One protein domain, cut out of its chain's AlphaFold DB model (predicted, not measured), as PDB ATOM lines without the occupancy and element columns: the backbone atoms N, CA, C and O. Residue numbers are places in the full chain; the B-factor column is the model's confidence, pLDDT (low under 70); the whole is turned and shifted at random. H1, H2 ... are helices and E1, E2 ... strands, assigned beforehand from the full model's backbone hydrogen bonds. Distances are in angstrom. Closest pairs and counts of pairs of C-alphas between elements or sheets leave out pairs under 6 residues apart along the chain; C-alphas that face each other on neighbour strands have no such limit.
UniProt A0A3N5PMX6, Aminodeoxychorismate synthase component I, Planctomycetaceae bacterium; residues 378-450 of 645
ATOM      1  N   LEU A 378     180.752 172.425 366.438       92.81
ATOM      2  CA  LEU A 378     181.811 171.706 367.124       92.81
ATOM      3  C   LEU A 378     182.877 171.256 366.137       92.81
ATOM      4  O   LEU A 378     182.599 170.501 365.212       92.81
ATOM      5  N   GLU A 379     184.129 171.578 366.433       95.56
ATOM      6  CA  GLU A 379     185.293 170.995 365.786       95.56
ATOM      7  C   GLU A 379     186.185 170.258 366.783       95.56
ATOM      8  O   GLU A 379     186.279 170.587 367.966       95.56
ATOM      9  N   THR A 380     186.830 169.196 366.306       94.44
ATOM     10  CA  THR A 380     187.830 168.461 367.085       94.44
ATOM     11  C   THR A 380     189.068 168.286 366.227       94.44
ATOM     12  O   THR A 380     189.035 167.569 365.227       94.44
ATOM     13  N   ILE A 381     190.136 168.965 366.629       96.50
ATOM     14  CA  ILE A 381     191.336 169.207 365.837       96.50
ATOM     15  C   ILE A 381     192.523 168.565 366.559       96.50
ATOM     16  O   ILE A 381     192.640 168.647 367.786       96.50
ATOM     17  N   LEU A 382     193.398 167.904 365.806       96.81
ATOM     18  CA  LEU A 382     194.687 167.449 366.316       96.81
ATOM     19  C   LEU A 382     195.670 168.615 366.325       96.81
ATOM     20  O   LEU A 382     195.834 169.284 365.310       96.81
ATOM     21  N   TRP A 383     196.359 168.804 367.443       97.38
ATOM     22  CA  TRP A 383     197.560 169.624 367.516       97.38
ATOM     23  C   TRP A 383     198.776 168.738 367.795       97.38
ATOM     24  O   TRP A 383     198.773 167.946 368.744       97.38
ATOM     25  N   GLU A 384     199.810 168.876 366.974       94.94
ATOM     26  CA  GLU A 384     201.091 168.179 367.093       94.94
ATOM     27  C   GLU A 384     202.208 169.196 367.392       94.94
ATOM     28  O   GLU A 384     202.213 170.263 366.777       94.94
ATOM     29  N   PRO A 385     203.169 168.888 368.290       92.06
ATOM     30  CA  PRO A 385     204.242 169.820 368.643       92.06
ATOM     31  C   PRO A 385     205.048 170.343 367.448       92.06
ATOM     32  O   PRO A 385     205.411 171.515 367.430       92.06
ATOM     33  N   ASP A 386     205.285 169.493 366.445       90.88
ATOM     34  CA  ASP A 386     206.176 169.809 365.321       90.88
ATOM     35  C   ASP A 386     205.450 170.433 364.120       90.88
ATOM     36  O   ASP A 386     206.060 171.138 363.318       90.88
ATOM     37  N   SER A 387     204.147 170.172 363.969       92.38
ATOM     38  CA  SER A 387     203.366 170.543 362.777       92.38
ATOM     39  C   SER A 387     202.138 171.406 363.071       92.38
ATOM     40  O   SER A 387     201.451 171.828 362.142       92.38
ATOM     41  N   GLY A 388     201.850 171.694 364.342       95.19
ATOM     42  CA  GLY A 388     200.713 172.509 364.753       95.19
ATOM     43  C   GLY A 388     199.367 171.821 364.516       95.19
ATOM     44  O   GLY A 388     199.220 170.614 364.717       95.19
ATOM     45  N   TYR A 389     198.357 172.606 364.133       97.38
ATOM     46  CA  TYR A 389     196.992 172.120 363.924       97.38
ATOM     47  C   TYR A 389     196.840 171.377 362.591       97.38
ATOM     48  O   TYR A 389     196.937 171.969 361.516       97.38
ATOM     49  N   PHE A 390     196.537 170.082 362.652       97.19
ATOM     50  CA  PHE A 390     196.338 169.245 361.471       97.19
ATOM     51  C   PHE A 390     195.051 169.629 360.720       97.19
ATOM     52  O   PHE A 390     193.968 169.640 361.304       97.19
ATOM     53  N   LEU A 391     195.172 169.916 359.415       97.00
ATOM     54  CA  LEU A 391     194.071 170.292 358.507       97.00
ATOM     55  C   LEU A 391     193.207 171.472 358.993       97.00
ATOM     56  O   LEU A 391     192.003 171.509 358.724       97.00
ATOM     57  N   LEU A 392     193.809 172.444 359.690       97.06
ATOM     58  CA  LEU A 392     193.094 173.580 360.284       97.06
ATOM     59  C   LEU A 392     192.166 174.295 359.292       97.06
ATOM     60  O   LEU A 392     191.004 174.522 359.609       97.06
ATOM     61  N   ASP A 393     192.641 174.593 358.083       96.50
ATOM     62  CA  ASP A 393     191.838 175.312 357.083       96.50
ATOM     63  C   ASP A 393     190.598 174.518 356.645       96.50
ATOM     64  O   ASP A 393     189.540 175.096 356.414       96.50
ATOM     65  N   GLY A 394     190.689 173.184 356.589       95.75
ATOM     66  CA  GLY A 394     189.538 172.325 356.306       95.75
ATOM     67  C   GLY A 394     188.514 172.329 357.444       95.75
ATOM     68  O   GLY A 394     187.310 172.368 357.194       95.75
ATOM     69  N   HIS A 395     188.982 172.351 358.697       96.56
ATOM     70  CA  HIS A 395     188.116 172.505 359.868       96.56
ATOM     71  C   HIS A 395     187.415 173.868 359.882       96.56
ATOM     72  O   HIS A 395     186.207 173.927 360.096       96.56
ATOM     73  N   LEU A 396     188.147 174.951 359.613       96.44
ATOM     74  CA  LEU A 396     187.587 176.303 359.589       96.44
ATOM     75  C   LEU A 396     186.587 176.490 358.447       96.44
ATOM     76  O   LEU A 396     185.550 177.102 358.679       96.44
ATOM     77  N   ARG A 397     186.836 175.898 357.271       94.62
ATOM     78  CA  ARG A 397     185.896 175.911 356.142       94.62
ATOM     79  C   ARG A 397     184.577 175.219 356.482       94.62
ATOM     80  O   ARG A 397     183.525 175.826 356.330       94.62
ATOM     81  N   ARG A 398     184.621 173.991 357.016       94.06
ATOM     82  CA  ARG A 398     183.403 173.266 357.427       94.06
ATOM     83  C   ARG A 398     182.639 174.003 358.532       94.06
ATOM     84  O   ARG A 398     181.405 174.020 358.545       94.06
ATOM     85  N   LEU A 399     183.374 174.599 359.469       94.00
ATOM     86  CA  LEU A 399     182.803 175.409 360.539       94.00
ATOM     87  C   LEU A 399     182.113 176.661 359.976       94.00
ATOM     88  O   LEU A 399     180.988 176.942 360.379       94.00
ATOM     89  N   ALA A 400     182.736 177.351 359.017       93.06
ATOM     90  CA  ALA A 400     182.167 178.509 358.329       93.06
ATOM     91  C   ALA A 400     180.901 178.147 357.539       93.06
ATOM     92  O   ALA A 400     179.885 178.818 357.681       93.06
ATOM     93  N   GLU A 401     180.924 177.050 356.776       91.38
ATOM     94  CA  GLU A 401     179.756 176.551 356.034       91.38
ATOM     95  C   GLU A 401     178.580 176.246 356.971       91.38
ATOM     96  O   GLU A 401     177.433 176.594 356.689       91.38
ATOM     97  N   SER A 402     178.858 175.627 358.120       90.75
ATOM     98  CA  SER A 402     177.828 175.344 359.123       90.75
ATOM     99  C   SER A 402     177.325 176.620 359.802       90.75
ATOM    100  O   SER A 402     176.129 176.749 360.054       90.75
ATOM    101  N   ALA A 403     178.210 177.580 360.074       89.56
ATOM    102  CA  ALA A 403     177.833 178.866 360.649       89.56
ATOM    103  C   ALA A 403     176.941 179.674 359.703       89.56
ATOM    104  O   ALA A 403     175.915 180.195 360.135       89.56
ATOM    105  N   GLU A 404     177.262 179.682 358.408       88.56
ATOM    106  CA  GLU A 404     176.410 180.257 357.368       88.56
ATOM    107  C   GLU A 404     175.022 179.603 357.371       88.56
ATOM    108  O   GLU A 404     174.018 180.317 357.386       88.56
ATOM    109  N   TYR A 405     174.956 178.266 357.406       85.12
ATOM    110  CA  TYR A 405     173.700 177.512 357.362       85.12
ATOM    111  C   TYR A 405     172.771 177.823 358.552       85.12
ATOM    112  O   TYR A 405     171.569 178.060 358.365       85.12
ATOM    113  N   PHE A 406     173.324 177.836 359.772       80.38
ATOM    114  CA  PHE A 406     172.578 178.057 361.020       80.38
ATOM    115  C   PHE A 406     172.416 179.531 361.415       80.38
ATOM    116  O   PHE A 406     171.764 179.809 362.429       80.38
ATOM    117  N   ASP A 407     172.961 180.454 360.616       79.94
ATOM    118  CA  ASP A 407     172.979 181.895 360.894       79.94
ATOM    119  C   ASP A 407     173.711 182.235 362.208       79.94
ATOM    120  O   ASP A 407     173.272 183.071 362.993       79.94
ATOM    121  N   ILE A 408     174.819 181.537 362.478       84.88
ATOM    122  CA  ILE A 408     175.659 181.745 363.665       84.88
ATOM    123  C   ILE A 408     176.772 182.729 363.308       84.88
ATOM    124  O   ILE A 408     177.480 182.546 362.315       84.88
ATOM    125  N   ALA A 409     176.961 183.762 364.133       85.50
ATOM    126  CA  ALA A 409     178.044 184.720 363.941       85.50
ATOM    127  C   ALA A 409     179.409 184.010 363.946       85.50
ATOM    128  O   ALA A 409     179.735 183.252 364.861       85.50
ATOM    129  N   TYR A 410     180.212 184.263 362.914       90.88
ATOM    130  CA  TYR A 410     181.480 183.583 362.680       90.88
ATOM    131  C   TYR A 410     182.567 184.585 362.294       90.88
ATOM    132  O   TYR A 410     182.394 185.384 361.375       90.88
ATOM    133  N   SER A 411     183.703 184.512 362.987       93.06
ATOM    134  CA  SER A 411     184.897 185.309 362.713       93.06
ATOM    135  C   SER A 411     186.106 184.387 362.657       93.06
ATOM    136  O   SER A 411     186.620 183.932 363.683       93.06
ATOM    137  N   GLU A 412     186.564 184.086 361.442       94.25
ATOM    138  CA  GLU A 412     187.735 183.229 361.246       94.25
ATOM    139  C   GLU A 412     188.986 183.827 361.906       94.25
ATOM    140  O   GLU A 412     189.776 183.102 362.512       94.25
ATOM    141  N   GLY A 413     189.142 185.155 361.834       95.94
ATOM    142  CA  GLY A 413     190.258 185.877 362.444       95.94
ATOM    143  C   GLY A 413     190.328 185.678 363.957       95.94
ATOM    144  O   GLY A 413     191.388 185.322 364.474       95.94
ATOM    145  N   ASP A 414     189.197 185.812 364.655       93.69
ATOM    146  CA  ASP A 414     189.135 185.639 366.112       93.69
ATOM    147  C   ASP A 414     189.398 184.188 366.526       93.69
ATOM    148  O   ASP A 414     190.108 183.928 367.502       93.69
ATOM    149  N   ILE A 415     188.868 183.225 365.764       96.31
ATOM    150  CA  ILE A 415     189.116 181.798 366.006       96.31
ATOM    151  C   ILE A 415     190.608 181.487 365.836       96.31
ATOM    152  O   ILE A 415     191.202 180.842 366.702       96.31
ATOM    153  N   ARG A 416     191.234 181.961 364.750       97.56
ATOM    154  CA  ARG A 416     192.668 181.759 364.498       97.56
ATOM    155  C   ARG A 416     193.531 182.406 365.578       97.56
ATOM    156  O   ARG A 416     194.482 181.770 366.024       97.56
ATOM    157  N   ALA A 417     193.189 183.615 366.025       96.50
ATOM    158  CA  ALA A 417     193.904 184.298 367.101       96.50
ATOM    159  C   ALA A 417     193.873 183.484 368.405       96.50
ATOM    160  O   ALA A 417     194.925 183.168 368.958       96.50
ATOM    161  N   ARG A 418     192.688 183.034 368.840       96.25
ATOM    162  CA  ARG A 418     192.540 182.216 370.060       96.25
ATOM    163  C   ARG A 418     193.226 180.851 369.959       96.25
ATOM    164  O   ARG A 418     193.782 180.362 370.941       96.25
ATOM    165  N   LEU A 419     193.203 180.218 368.784       97.12
ATOM    166  CA  LEU A 419     193.953 178.981 368.549       97.12
ATOM    167  C   LEU A 419     195.468 179.223 368.602       97.12
ATOM    168  O   LEU A 419     196.187 178.411 369.174       97.12
ATOM    169  N   ALA A 420     195.967 180.333 368.054       96.12
ATOM    170  CA  ALA A 420     197.384 180.680 368.132       96.12
ATOM    171  C   ALA A 420     197.834 180.940 369.581       96.12
ATOM    172  O   ALA A 420     198.878 180.430 369.996       96.12
ATOM    173  N   GLU A 421     197.025 181.657 370.368       96.50
ATOM    174  CA  GLU A 421     197.251 181.863 371.805       96.50
ATOM    175  C   GLU A 421     197.322 180.533 372.560       96.50
ATOM    176  O   GLU A 421     198.258 180.306 373.327       96.50
ATOM    177  N   LEU A 422     196.378 179.617 372.305       95.94
ATOM    178  CA  LEU A 422     196.411 178.287 372.904       95.94
ATOM    179  C   LEU A 422     197.675 177.529 372.490       95.94
ATOM    180  O   LEU A 422     198.375 177.019 373.363       95.94
ATOM    181  N   ALA A 423     197.992 177.466 371.192       94.69
ATOM    182  CA  ALA A 423     199.145 176.735 370.668       94.69
ATOM    183  C   ALA A 423     200.473 177.173 371.304       94.69
ATOM    184  O   ALA A 423     201.314 176.317 371.568       94.69
ATOM    185  N   ALA A 424     200.635 178.462 371.624       94.06
ATOM    186  CA  ALA A 424     201.821 178.985 372.308       94.06
ATOM    187  C   ALA A 424     202.010 178.426 373.734       94.06
ATOM    188  O   ALA A 424     203.119 178.451 374.267       94.06
ATOM    189  N   THR A 425     200.944 177.910 374.354       94.12
ATOM    190  CA  THR A 425     200.976 177.288 375.691       94.12
ATOM    191  C   THR A 425     201.109 175.764 375.653       94.12
ATOM    192  O   THR A 425     201.350 175.138 376.688       94.12
ATOM    193  N   LEU A 426     200.928 175.141 374.483       92.62
ATOM    194  CA  LEU A 426     200.919 173.690 374.351       92.62
ATOM    195  C   LEU A 426     202.339 173.132 374.232       92.62
ATOM    196  O   LEU A 426     203.185 173.629 373.495       92.62
ATOM    197  N   THR A 427     202.574 172.028 374.930       88.94
ATOM    198  CA  THR A 427     203.792 171.220 374.833       88.94
ATOM    199  C   THR A 427     203.421 169.756 374.628       88.94
ATOM    200  O   THR A 427     202.264 169.359 374.836       88.94
ATOM    201  N   ALA A 428     204.410 168.951 374.223       85.69
ATOM    202  CA  ALA A 428     204.262 167.508 374.079       85.69
ATOM    203  C   ALA A 428     203.615 166.876 375.336       85.69
ATOM    204  O   ALA A 428     203.900 167.309 376.456       85.69
ATOM    205  N   PRO A 429     202.759 165.848 375.184       90.69
ATOM    206  CA  PRO A 429     202.412 165.128 373.951       90.69
ATOM    207  C   PRO A 429     201.387 165.865 373.065       90.69
ATOM    208  O   PRO A 429     200.855 166.907 373.447       90.69
ATOM    209  N   ALA A 430     201.098 165.303 371.884       94.12
ATOM    210  CA  ALA A 430     200.043 165.783 370.988       94.12
ATOM    211  C   ALA A 430     198.703 165.972 371.724       94.12
ATOM    212  O   ALA A 430     198.375 165.241 372.667       94.12
ATOM    213  N   ARG A 431     197.917 166.961 371.291       95.44
ATOM    214  CA  ARG A 431     196.691 167.394 371.968       95.44
ATOM    215  C   ARG A 431     195.478 167.212 371.070       95.44
ATOM    216  O   ARG A 431     195.512 167.509 369.879       95.44
ATOM    217  N   ARG A 432     194.375 166.777 371.674       95.62
ATOM    218  CA  ARG A 432     193.037 166.896 371.097       95.62
ATOM    219  C   ARG A 432     192.475 168.246 371.528       95.62
ATOM    220  O   ARG A 432     192.256 168.450 372.721       95.62
ATOM    221  N   VAL A 433     192.229 169.127 370.568       96.56
ATOM    222  CA  VAL A 433     191.643 170.450 370.793       96.56
ATOM    223  C   VAL A 433     190.190 170.434 370.342       96.56
ATOM    224  O   VAL A 433     189.879 170.026 369.225       96.56
ATOM    225  N   ARG A 434     189.290 170.833 371.235       96.12
ATOM    226  CA  ARG A 434     187.851 170.917 371.009       96.12
ATOM    227  C   ARG A 434     187.474 172.391 370.891       96.12
ATOM    228  O   ARG A 434     187.606 173.126 371.861       96.12
ATOM    229  N   LEU A 435     187.032 172.804 369.708       96.31
ATOM    230  CA  LEU A 435     186.588 174.165 369.403       96.31
ATOM    231  C   LEU A 435     185.063 174.167 369.307       96.31
ATOM    232  O   LEU A 435     184.502 173.365 368.565       96.31
ATOM    233  N   VAL A 436     184.406 175.056 370.046       94.44
ATOM    234  CA  VAL A 436     182.951 175.226 370.042       94.44
ATOM    235  C   VAL A 436     182.612 176.672 369.708       94.44
ATOM    236  O   VAL A 436     183.188 177.589 370.294       94.44
ATOM    237  N   VAL A 437     181.673 176.868 368.781       90.81
ATOM    238  CA  VAL A 437     181.098 178.179 368.450       90.81
ATOM    239  C   VAL A 437     179.598 178.121 368.715       90.81
ATOM    240  O   VAL A 437     178.880 177.352 368.072       90.81
ATOM    241  N   ALA A 438     179.147 178.899 369.694       85.88
ATOM    242  CA  ALA A 438     177.744 178.990 370.084       85.88
ATOM    243  C   ALA A 438     177.026 180.142 369.361       85.88
ATOM    244  O   ALA A 438     177.661 180.961 368.690       85.88
ATOM    245  N   ASP A 439     175.704 180.222 369.540       74.25
ATOM    246  CA  ASP A 439     174.896 181.330 369.023       74.25
ATOM    247  C   ASP A 439     175.437 182.691 369.515       74.25
ATOM    248  O   ASP A 439     176.031 182.799 370.594       74.25
ATOM    249  N   GLY A 440     175.322 183.725 368.681       72.31
ATOM    250  CA  GLY A 440     175.942 185.036 368.922       72.31
ATOM    251  C   GLY A 440     177.477 185.083 368.790       72.31
ATOM    252  O   GLY A 440     178.072 186.127 369.046       72.31
ATOM    253  N   GLY A 441     178.131 183.989 368.378       81.25
ATOM    254  CA  GLY A 441     179.565 183.962 368.046       81.25
ATOM    255  C   GLY A 441     180.503 183.736 369.232       81.25
ATOM    256  O   GLY A 441     181.705 183.982 369.137       81.25
ATOM    257  N   ARG A 442     179.985 183.253 370.367       87.12
ATOM    258  CA  ARG A 442     180.811 182.912 371.534       87.12
ATOM    259  C   ARG A 442     181.705 181.705 371.225       87.12
ATOM    260  O   ARG A 442     181.204 180.627 370.911       87.12
ATOM    261  N   ILE A 443     183.020 181.879 371.383       92.38
ATOM    262  CA  ILE A 443     184.043 180.854 371.115       92.38
ATOM    263  C   ILE A 443     184.550 180.238 372.427       92.38
ATOM    264  O   ILE A 443     185.120 180.944 373.266       92.38
ATOM    265  N   THR A 444     184.438 178.915 372.553       94.00
ATOM    266  CA  THR A 444     185.014 178.120 373.651       94.00
ATOM    267  C   THR A 444     186.027 177.127 373.089       94.00
ATOM    268  O   THR A 444     185.745 176.435 372.112       94.00
ATOM    269  N   ILE A 445     187.213 177.039 373.696       96.25
ATOM    270  CA  ILE A 445     188.263 176.099 373.286       96.25
ATOM    271  C   ILE A 445     188.732 175.307 374.502       96.25
ATOM    272  O   ILE A 445     189.140 175.878 375.509       96.25
ATOM    273  N   GLU A 446     188.708 173.985 374.384       95.88
ATOM    274  CA  GLU A 446     189.188 173.048 375.399       95.88
ATOM    275  C   GLU A 446     190.296 172.170 374.809       95.88
ATOM    276  O   GLU A 446     190.303 171.871 373.613       95.88
ATOM    277  N   GLN A 447     191.232 171.709 375.642       94.31
ATOM    278  CA  GLN A 447     192.274 170.772 375.216       94.31
ATOM    279  C   GLN A 447     192.424 169.608 376.190       94.31
ATOM    280  O   GLN A 447     192.259 169.757 377.399       94.31
ATOM    281  N   SER A 448     192.786 168.450 375.650       94.56
ATOM    282  CA  SER A 448     193.158 167.266 376.421       94.56
ATOM    283  C   SER A 448     194.329 166.538 375.747       94.56
ATOM    284  O   SER A 448     194.382 166.532 374.512       94.56
ATOM    285  N   PRO A 449     195.231 165.872 376.493       92.62
ATOM    286  CA  PRO A 449     196.236 164.986 375.903       92.62
ATOM    287  C   PRO A 449     195.602 163.952 374.963       92.62
ATOM    288  O   PRO A 449     194.537 163.405 375.262       92.62
ATOM    289  N   LEU A 450     196.238 163.685 373.821       89.94
ATOM    290  CA  LEU A 450     195.789 162.637 372.913       89.94
ATOM    291  C   LEU A 450     196.077 161.265 373.533       89.94
ATOM    292  O   LEU A 450     197.223 160.928 373.823       89.94
TER     293      LEU A 450
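AT A GLANCE: This is residues 378 to 450 of the 645 residues of the protein "Aminodeoxychorismate synthase component I" of Planctomycetaceae bacterium (UniProt A0A3N5PMX6). A small, twisted sheet of three strands has one face covered by two helices and its other face bare, in two layers. H1 runs over the edge strand E1, while H2 lies over E2, and the two helices run opposite ways. The printed part has 73 residues with two named helices and three named strands, in the order E1, H1, H2, E2, E3; the sheet's order is E1, E2, E3, all antiparallel, and the class is mixed, helices and strands. It is compact, with a radius of gyration of the C-alphas of 12.1 A, yet elongated in outline, spanning 37 by 19 by 19 A.

HOW THE PARTS SIT: Start with the inner strand E2, residues 431 to 437. On one side of it look for the edge strand E1, residues 378 to 384, antiparallel at 152 degrees; N 381 and O 433 are within hydrogen-bond range at 2.8 A. On the other side is the edge strand E3, residues 443 to 449, antiparallel at 163 degrees, with N 434 and O 446 at 2.8 A; E2 and E3 form a hairpin. H1, residues 392 to 406, is on the sheet at a height of 9.5 A, over E1, and runs along the strands at 7 degrees to E1 on the local plane; the closest C-alphas of the two are those of Glu 379 and His 395, 6.7 A apart. H2, residues 412 to 425, is on the same face at a height of 8.8 A, over E2, and only just runs along the strands, at 29 degrees to E2 on the local plane. Its closest C-alpha pair with E3 is Ile 415 and Ile 443, 7.3 A. H1 and H2 are close but not clearly touching, with the C-alphas of Leu 396 and Glu 412 closest at 7.1 A, at a steep tilt of 42 degrees. Every O i to N i+4 pair is within hydrogen-bond range in H1, and 9 of 10 are in H2.

IN THESE COORDINATES: Find C-alpha 378 at (181.811, 171.706, 367.124), where E1 begins; it is 19.6 A long. H1 starts at C-alpha 392, (193.094, 173.580, 360.284), and measures 21.0 A; H2 measures 20.5 A. E2 is 19.3 A long, and E3, 20.6 A, ends at C-alpha 449, (196.236, 164.986, 375.903). Residues 383 to 384 of E1 also pair with residues 388 to 389, antiparallel.

THE WHOLE: The C-alphas farthest apart, those of Asp 407 and Ala 428, are 36.9 A from each other. The printed part has no cut. The links H1 to H2, H2 to E2 and E2 to E3 are tight, E1 to H1 is short, and no link is long. The mean pLDDT of the printed part is 92.5, and no printed residue is under 70.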